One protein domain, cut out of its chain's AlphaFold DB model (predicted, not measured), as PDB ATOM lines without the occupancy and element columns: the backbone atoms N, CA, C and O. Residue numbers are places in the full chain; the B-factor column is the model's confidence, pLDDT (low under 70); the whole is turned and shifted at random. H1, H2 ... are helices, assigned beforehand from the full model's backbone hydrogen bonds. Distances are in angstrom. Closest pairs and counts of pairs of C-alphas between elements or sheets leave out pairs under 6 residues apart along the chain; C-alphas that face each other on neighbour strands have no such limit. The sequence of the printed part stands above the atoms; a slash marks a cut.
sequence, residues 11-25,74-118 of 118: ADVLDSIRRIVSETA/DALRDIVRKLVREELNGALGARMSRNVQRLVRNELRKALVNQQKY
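What this domain is: This is residues 11 to 25 and 74 to 118 of the 118 residues of an uncharacterized protein of Rhodovulum imhoffii (UniProt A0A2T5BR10). The long helix H3 and the shorter H2 meet near their ends at residue 90 and make a wide, open V. H1 is a separate short helix on the open side of that V, standing free of both arms. The printed part has 60 residues with three named helices, H1, H2 and H3 along the chain, and no named strand; the class is all helix. The whole is extended, with a radius of gyration of the C-alphas of 18.5 A, and flat, spanning 54 by 31 by 13 A.

Where its parts are: Find C-alpha 91 at (298.268, 78.324, 136.821); from there H3, residues 91 to 115, runs 36.2 A to C-alpha 115 at (330.819, 92.909, 142.842). Before it, H2 holds residues 74 to 89 and measures 22.3 A. Look for H1 at C-alpha 11, (287.704, 102.887, 121.600); it holds residues 11 to 23 and measures 17.9 A.

How they stand to each other: Begin at Gly 93 of H3 and look back to Glu 87 of H2: their C-alphas, 6.8 A apart, are the closest of the two helices. H2 and H3 are close but not clearly touching, with 2 pairs of C-alphas within 8 A. They run the same way at a steep tilt of 64 degrees. H1 is apart from H2 and from H3. In H1, H2 and H3 every O i to N i+4 pair is within hydrogen-bond range.

The domain as a whole: The two C-alphas farthest apart are those of Ala 75 and Tyr 118, 56.3 A. Residues 26 to 73 are not printed, and C-alphas 25 and 74 are 28.1 A apart across that cut. The link from H2 to H3 is tight. The mean pLDDT of the printed part is 79.8; it is under 70 at residue 11, residues 21 to 25 and residues 114 to 118.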
ATOM      1  N   ALA A  11     286.768 102.735 122.712       67.38
ATOM      2  CA  ALA A  11     287.704 102.887 121.600       67.38
ATOM      3  C   ALA A  11     288.777 103.962 121.867       67.38
ATOM      4  O   ALA A  11     289.954 103.703 121.648       67.38
ATOM      5  N   ASP A  12     288.390 105.108 122.429       75.88
ATOM      6  CA  ASP A  12     289.288 106.221 122.753       75.88
ATOM      7  C   ASP A  12     290.274 105.828 123.872       75.88
ATOM      8  O   ASP A  12     291.465 106.137 123.802       75.88
ATOM      9  N   VAL A  13     289.817 105.056 124.869       78.38
ATOM     10  CA  VAL A  13     290.671 104.522 125.948       78.38
ATOM     11  C   VAL A  13     291.676 103.506 125.404       78.38
ATOM     12  O   VAL A  13     292.851 103.533 125.771       78.38
ATOM     13  N   LEU A  14     291.242 102.612 124.514       72.44
ATOM     14  CA  LEU A  14     292.124 101.627 123.886       72.44
ATOM     15  C   LEU A  14     293.134 102.282 122.940       72.44
ATOM     16  O   LEU A  14     294.290 101.860 122.920       72.44
ATOM     17  N   ASP A  15     292.741 103.325 122.217       74.00
ATOM     18  CA  ASP A  15     293.647 104.118 121.386       74.00
ATOM     19  C   ASP A  15     294.632 104.921 122.243       74.00
ATOM     20  O   ASP A  15     295.818 104.992 121.918       74.00
ATOM     21  N   SER A  16     294.191 105.427 123.397       78.38
ATOM     22  CA  SER A  16     295.054 106.068 124.395       78.38
ATOM     23  C   SER A  16     296.077 105.085 124.975       78.38
ATOM     24  O   SER A  16     297.268 105.390 125.014       78.38
ATOM     25  N   ILE A  17     295.662 103.862 125.328       77.12
ATOM     26  CA  ILE A  17     296.571 102.794 125.778       77.12
ATOM     27  C   ILE A  17     297.540 102.405 124.658       77.12
ATOM     28  O   ILE A  17     298.740 102.319 124.906       77.12
ATOM     29  N   ARG A  18     297.061 102.197 123.424       73.56
ATOM     30  CA  ARG A  18     297.911 101.873 122.265       73.56
ATOM     31  C   ARG A  18     298.938 102.965 122.006       73.56
ATOM     32  O   ARG A  18     300.092 102.642 121.739       73.56
ATOM     33  N   ARG A  19     298.547 104.232 122.132       75.81
ATOM     34  CA  ARG A  19     299.445 105.379 122.007       75.81
ATOM     35  C   ARG A  19     300.485 105.401 123.124       75.81
ATOM     36  O   ARG A  19     301.662 105.473 122.809       75.81
ATOM     37  N   ILE A  20     300.081 105.255 124.388       74.69
ATOM     38  CA  ILE A  20     301.005 105.226 125.536       74.69
ATOM     39  C   ILE A  20     301.997 104.068 125.397       74.69
ATOM     40  O   ILE A  20     303.196 104.278 125.526       74.69
ATOM     41  N   VAL A  21     301.511 102.863 125.081       67.06
ATOM     42  CA  VAL A  21     302.352 101.674 124.890       67.06
ATOM     43  C   VAL A  21     303.331 101.885 123.738       67.06
ATOM     44  O   VAL A  21     304.492 101.521 123.886       67.06
ATOM     45  N   SER A  22     302.900 102.511 122.639       60.81
ATOM     46  CA  SER A  22     303.757 102.810 121.484       60.81
ATOM     47  C   SER A  22     304.765 103.932 121.761       60.81
ATOM     48  O   SER A  22     305.900 103.837 121.318       60.81
ATOM     49  N   GLU A  23     304.398 104.955 122.538       63.78
ATOM     50  CA  GLU A  23     305.309 106.015 123.001       63.78
ATOM     51  C   GLU A  23     306.361 105.462 123.970       63.78
ATOM     52  O   GLU A  23     307.522 105.854 123.924       63.78
ATOM     53  N   THR A  24     305.983 104.494 124.810       50.59
ATOM     54  CA  THR A  24     306.928 103.752 125.657       50.59
ATOM     55  C   THR A  24     307.646 102.619 124.919       50.59
ATOM     56  O   THR A  24     308.554 102.026 125.487       50.59
ATOM     57  N   ALA A  25     307.273 102.294 123.675       42.97
ATOM     58  CA  ALA A  25     307.874 101.194 122.916       42.97
ATOM     59  C   ALA A  25     309.230 101.556 122.290       42.97
ATOM     60  O   ALA A  25     309.953 100.648 121.884       42.97
ATOM     61  N   ASP A  74     282.079 100.827 133.656       83.19
ATOM     62  CA  ASP A  74     282.490 100.455 135.009       83.19
ATOM     63  C   ASP A  74     282.231  98.964 135.270       83.19
ATOM     64  O   ASP A  74     283.107  98.249 135.773       83.19
ATOM     65  N   ALA A  75     281.082  98.451 134.819       86.50
ATOM     66  CA  ALA A  75     280.760  97.029 134.892       86.50
ATOM     67  C   ALA A  75     281.740  96.168 134.073       86.50
ATOM     68  O   ALA A  75     282.210  95.130 134.550       86.50
ATOM     69  N   LEU A  76     282.102  96.599 132.859       87.00
ATOM     70  CA  LEU A  76     283.087  95.895 132.034       87.00
ATOM     71  C   LEU A  76     284.471  95.885 132.695       87.00
ATOM     72  O   LEU A  76     285.139  94.847 132.732       87.00
ATOM     73  N   ARG A  77     284.897  97.019 133.258       89.75
ATOM     74  CA  ARG A  77     286.180  97.150 133.955       89.75
ATOM     75  C   ARG A  77     286.272  96.203 135.145       89.75
ATOM     76  O   ARG A  77     287.324  95.597 135.357       89.75
ATOM     77  N   ASP A  78     285.185  96.031 135.888       91.62
ATOM     78  CA  ASP A  78     285.134  95.095 137.007       91.62
ATOM     79  C   ASP A  78     285.170  93.632 136.560       91.62
ATOM     80  O   ASP A  78     285.896  92.831 137.158       91.62
ATOM     81  N   ILE A  79     284.484  93.285 135.467       92.06
ATOM     82  CA  ILE A  79     284.552  91.942 134.872       92.06
ATOM     83  C   ILE A  79     285.982  91.626 134.418       92.06
ATOM     84  O   ILE A  79     286.533  90.586 134.785       92.06
ATOM     85  N   VAL A  80     286.617  92.535 133.674       91.88
ATOM     86  CA  VAL A  80     287.997  92.358 133.194       91.88
ATOM     87  C   VAL A  80     288.974  92.273 134.366       91.88
ATOM     88  O   VAL A  80     289.830  91.390 134.395       91.88
ATOM     89  N   ARG A  81     288.833  93.139 135.378       94.25
ATOM     90  CA  ARG A  81     289.672  93.113 136.586       94.25
ATOM     91  C   ARG A  81     289.552  91.783 137.324       94.25
ATOM     92  O   ARG A  81     290.567  91.245 137.774       94.25
ATOM     93  N   LYS A  82     288.333  91.262 137.462       93.12
ATOM     94  CA  LYS A  82     288.077  89.966 138.090       93.12
ATOM     95  C   LYS A  82     288.733  88.839 137.295       93.12
ATOM     96  O   LYS A  82     289.486  88.072 137.887       93.12
ATOM     97  N   LEU A  83     288.544  88.808 135.976       92.12
ATOM     98  CA  LEU A  83     289.137  87.797 135.100       92.12
ATOM     99  C   LEU A  83     290.669  87.809 135.167       92.12
ATOM    100  O   LEU A  83     291.286  86.778 135.408       92.12
ATOM    101  N   VAL A  84     291.297  88.982 135.033       91.69
ATOM    102  CA  VAL A  84     292.763  89.108 135.107       91.69
ATOM    103  C   VAL A  84     293.285  88.657 136.469       91.69
ATOM    104  O   VAL A  84     294.307  87.979 136.548       91.69
ATOM    105  N   ARG A  85     292.587  88.998 137.557       93.44
ATOM    106  CA  ARG A  85     292.957  88.547 138.902       93.44
ATOM    107  C   ARG A  85     292.823  87.031 139.049       93.44
ATOM    108  O   ARG A  85     293.685  86.424 139.674       93.44
ATOM    109  N   GLU A  86     291.765  86.428 138.521       92.19
ATOM    110  CA  GLU A  86     291.560  84.975 138.548       92.19
ATOM    111  C   GLU A  86     292.646  84.247 137.745       92.19
ATOM    112  O   GLU A  86     293.301  83.352 138.280       92.19
ATOM    113  N   GLU A  87     292.937  84.704 136.528       91.62
ATOM    114  CA  GLU A  87     294.004  84.156 135.683       91.62
ATOM    115  C   GLU A  87     295.387  84.277 136.343       91.62
ATOM    116  O   GLU A  87     296.147  83.307 136.426       91.62
ATOM    117  N   LEU A  88     295.708  85.452 136.897       91.12
ATOM    118  CA  LEU A  88     296.972  85.683 137.602       91.12
ATOM    119  C   LEU A  88     297.059  84.989 138.966       91.12
ATOM    120  O   LEU A  88     298.164  84.824 139.471       91.12
ATOM    121  N   ASN A  89     295.951  84.562 139.567       86.94
ATOM    122  CA  ASN A  89     295.975  83.702 140.756       86.94
ATOM    123  C   ASN A  89     296.003  82.208 140.396       86.94
ATOM    124  O   ASN A  89     296.256  81.370 141.262       86.94
ATOM    125  N   GLY A  90     295.745  81.870 139.134       86.12
ATOM    126  CA  GLY A  90     295.720  80.506 138.633       86.12
ATOM    127  C   GLY A  90     297.091  79.966 138.221       86.12
ATOM    128  O   GLY A  90     298.164  80.408 138.651       86.12
ATOM    129  N   ALA A  91     297.062  78.972 137.331       77.19
ATOM    130  CA  ALA A  91     298.268  78.324 136.821       77.19
ATOM    131  C   ALA A  91     299.199  79.301 136.079       77.19
ATOM    132  O   ALA A  91     300.422  79.131 136.126       77.19
ATOM    133  N   LEU A  92     298.644  80.330 135.424       86.19
ATOM    134  CA  LEU A  92     299.410  81.381 134.752       86.19
ATOM    135  C   LEU A  92     300.233  82.188 135.760       86.19
ATOM    136  O   LEU A  92     301.440  82.332 135.576       86.19
ATOM    137  N   GLY A  93     299.622  82.616 136.867       81.38
ATOM    138  CA  GLY A  93     300.307  83.276 137.978       81.38
ATOM    139  C   GLY A  93     301.497  82.497 138.507       81.38
ATOM    140  O   GLY A  93     302.624  82.989 138.532       81.38
ATOM    141  N   ALA A  94     301.272  81.227 138.846       83.38
ATOM    142  CA  ALA A  94     302.325  80.345 139.346       83.38
ATOM    143  C   ALA A  94     303.465  80.140 138.329       83.38
ATOM    144  O   ALA A  94     304.621  79.926 138.712       83.38
ATOM    145  N   ARG A  95     303.174  80.177 137.022       84.81
ATOM    146  CA  ARG A  95     304.195  80.144 135.960       84.81
ATOM    147  C   ARG A  95     304.954  81.470 135.888       84.81
ATOM    148  O   ARG A  95     306.182  81.449 135.929       84.81
ATOM    149  N   MET A  96     304.251  82.600 135.876       82.44
ATOM    150  CA  MET A  96     304.857  83.932 135.826       82.44
ATOM    151  C   MET A  96     305.736  84.206 137.045       82.44
ATOM    152  O   MET A  96     306.894  84.578 136.881       82.44
ATOM    153  N   SER A  97     305.272  83.917 138.264       86.31
ATOM    154  CA  SER A  97     306.079  84.089 139.477       86.31
ATOM    155  C   SER A  97     307.325  83.206 139.481       86.31
ATOM    156  O   SER A  97     308.396  83.676 139.856       86.31
ATOM    157  N   ARG A  98     307.242  81.950 139.018       85.06
ATOM    158  CA  ARG A  98     308.431  81.088 138.879       85.06
ATOM    159  C   ARG A  98     309.423  81.648 137.865       85.06
ATOM    160  O   ARG A  98     310.629  81.612 138.112       85.06
ATOM    161  N   ASN A  99     308.930  82.177 136.750       84.00
ATOM    162  CA  ASN A  99     309.760  82.784 135.716       84.00
ATOM    163  C   ASN A  99     310.446  84.058 136.230       84.00
ATOM    164  O   ASN A  99     311.666  84.171 136.126       84.00
ATOM    165  N   VAL A 100     309.702  84.945 136.895       88.06
ATOM    166  CA  VAL A 100     310.244  86.152 137.539       88.06
ATOM    167  C   VAL A 100     311.264  85.788 138.618       88.06
ATOM    168  O   VAL A 100     312.358  86.337 138.630       88.06
ATOM    169  N   GLN A 101     310.982  84.814 139.489       85.06
ATOM    170  CA  GLN A 101     311.936  84.370 140.513       85.06
ATOM    171  C   GLN A 101     313.236  83.825 139.911       85.06
ATOM    172  O   GLN A 101     314.312  84.080 140.451       85.06
ATOM    173  N   ARG A 102     313.164  83.070 138.805       88.75
ATOM    174  CA  ARG A 102     314.361  82.598 138.090       88.75
ATOM    175  C   ARG A 102     315.157  83.762 137.517       88.75
ATOM    176  O   ARG A 102     316.375  83.787 137.689       88.75
ATOM    177  N   LEU A 103     314.472  84.720 136.898       88.94
ATOM    178  CA  LEU A 103     315.074  85.931 136.351       88.94
ATOM    179  C   LEU A 103     315.795  86.717 137.454       88.94
ATOM    180  O   LEU A 103     317.006  86.917 137.374       88.94
ATOM    181  N   VAL A 104     315.084  87.059 138.529       87.69
ATOM    182  CA  VAL A 104     315.617  87.810 139.676       87.69
ATOM    183  C   VAL A 104     316.799  87.083 140.314       87.69
ATOM    184  O   VAL A 104     317.828  87.695 140.585       87.69
ATOM    185  N   ARG A 105     316.701  85.764 140.520       86.38
ATOM    186  CA  ARG A 105     317.794  84.976 141.106       86.38
ATOM    187  C   ARG A 105     319.036  84.978 140.221       86.38
ATOM    188  O   ARG A 105     320.149  85.060 140.735       86.38
ATOM    189  N   ASN A 106     318.864  84.860 138.909       83.31
ATOM    190  CA  ASN A 106     319.980  84.913 137.973       83.31
ATOM    191  C   ASN A 106     320.625  86.297 137.951       83.31
ATOM    192  O   ASN A 106     321.852  86.376 137.907       83.31
ATOM    193  N   GLU A 107     319.836  87.363 138.052       86.12
ATOM    194  CA  GLU A 107     320.393  88.712 138.108       86.12
ATOM    195  C   GLU A 107     321.130  88.991 139.401       86.12
ATOM    196  O   GLU A 107     322.239  89.511 139.364       86.12
ATOM    197  N   LEU A 108     320.574  88.567 140.535       85.50
ATOM    198  CA  LEU A 108     321.241  88.717 141.820       85.50
ATOM    199  C   LEU A 108     322.587  87.986 141.824       85.50
ATOM    200  O   LEU A 108     323.589  88.546 142.257       85.50
ATOM    201  N   ARG A 109     322.649  86.762 141.282       82.75
ATOM    202  CA  ARG A 109     323.923  86.041 141.126       82.75
ATOM    203  C   ARG A 109     324.911  86.802 140.246       82.75
ATOM    204  O   ARG A 109     326.073  86.912 140.619       82.75
ATOM    205  N   LYS A 110     324.466  87.328 139.099       75.19
ATOM    206  CA  LYS A 110     325.317  88.115 138.192       75.19
ATOM    207  C   LYS A 110     325.840  89.379 138.880       75.19
ATOM    208  O   LYS A 110     327.036  89.648 138.814       75.19
ATOM    209  N   ALA A 111     324.976  90.102 139.588       84.44
ATOM    210  CA  ALA A 111     325.344  91.288 140.349       84.44
ATOM    211  C   ALA A 111     326.375  90.963 141.441       84.44
ATOM    212  O   ALA A 111     327.393  91.640 141.534       84.44
ATOM    213  N   LEU A 112     326.169  89.890 142.209       81.69
ATOM    214  CA  LEU A 112     327.097  89.465 143.262       81.69
ATOM    215  C   LEU A 112     328.465  89.033 142.715       81.69
ATOM    216  O   LEU A 112     329.488  89.372 143.300       81.69
ATOM    217  N   VAL A 113     328.510  88.320 141.586       77.69
ATOM    218  CA  VAL A 113     329.779  87.922 140.948       77.69
ATOM    219  C   VAL A 113     330.532  89.136 140.394       77.69
ATOM    220  O   VAL A 113     331.750  89.215 140.525       77.69
ATOM    221  N   ASN A 114     329.822  90.110 139.821       68.31
ATOM    222  CA  ASN A 114     330.434  91.343 139.322       68.31
ATOM    223  C   ASN A 114     330.968  92.238 140.456       68.31
ATOM    224  O   ASN A 114     331.972  92.916 140.262       68.31
ATOM    225  N   GLN A 115     330.350  92.201 141.642       59.78
ATOM    226  CA  GLN A 115     330.819  92.909 142.842       59.78
ATOM    227  C   GLN A 115     332.104  92.306 143.439       59.78
ATOM    228  O   GLN A 115     332.836  93.016 144.109       59.78
ATOM    229  N   GLN A 116     332.405  91.025 143.189       57.44
ATOM    230  CA  GLN A 116     333.655  90.376 143.630       57.44
ATOM    231  C   GLN A 116     334.835  90.589 142.669       57.44
ATOM    232  O   GLN A 116     335.950  90.158 142.954       57.44
ATOM    233  N   LYS A 117     334.591  91.190 141.497       53.72
ATOM    234  CA  LYS A 117     335.615  91.472 140.479       53.72
ATOM    235  C   LYS A 117     336.260  92.860 140.612       53.72
ATOM    236  O   LYS A 117     337.070  93.216 139.759       53.72
ATOM    237  N   TYR A 118     335.911  93.596 141.663       46.34
ATOM    238  CA  TYR A 118     336.537  94.837 142.118       46.34
ATOM    239  C   TYR A 118     337.063  94.634 143.539       46.34
ATOM    240  O   TYR A 118     338.056  95.311 143.881       46.34
TER     241      TYR A 118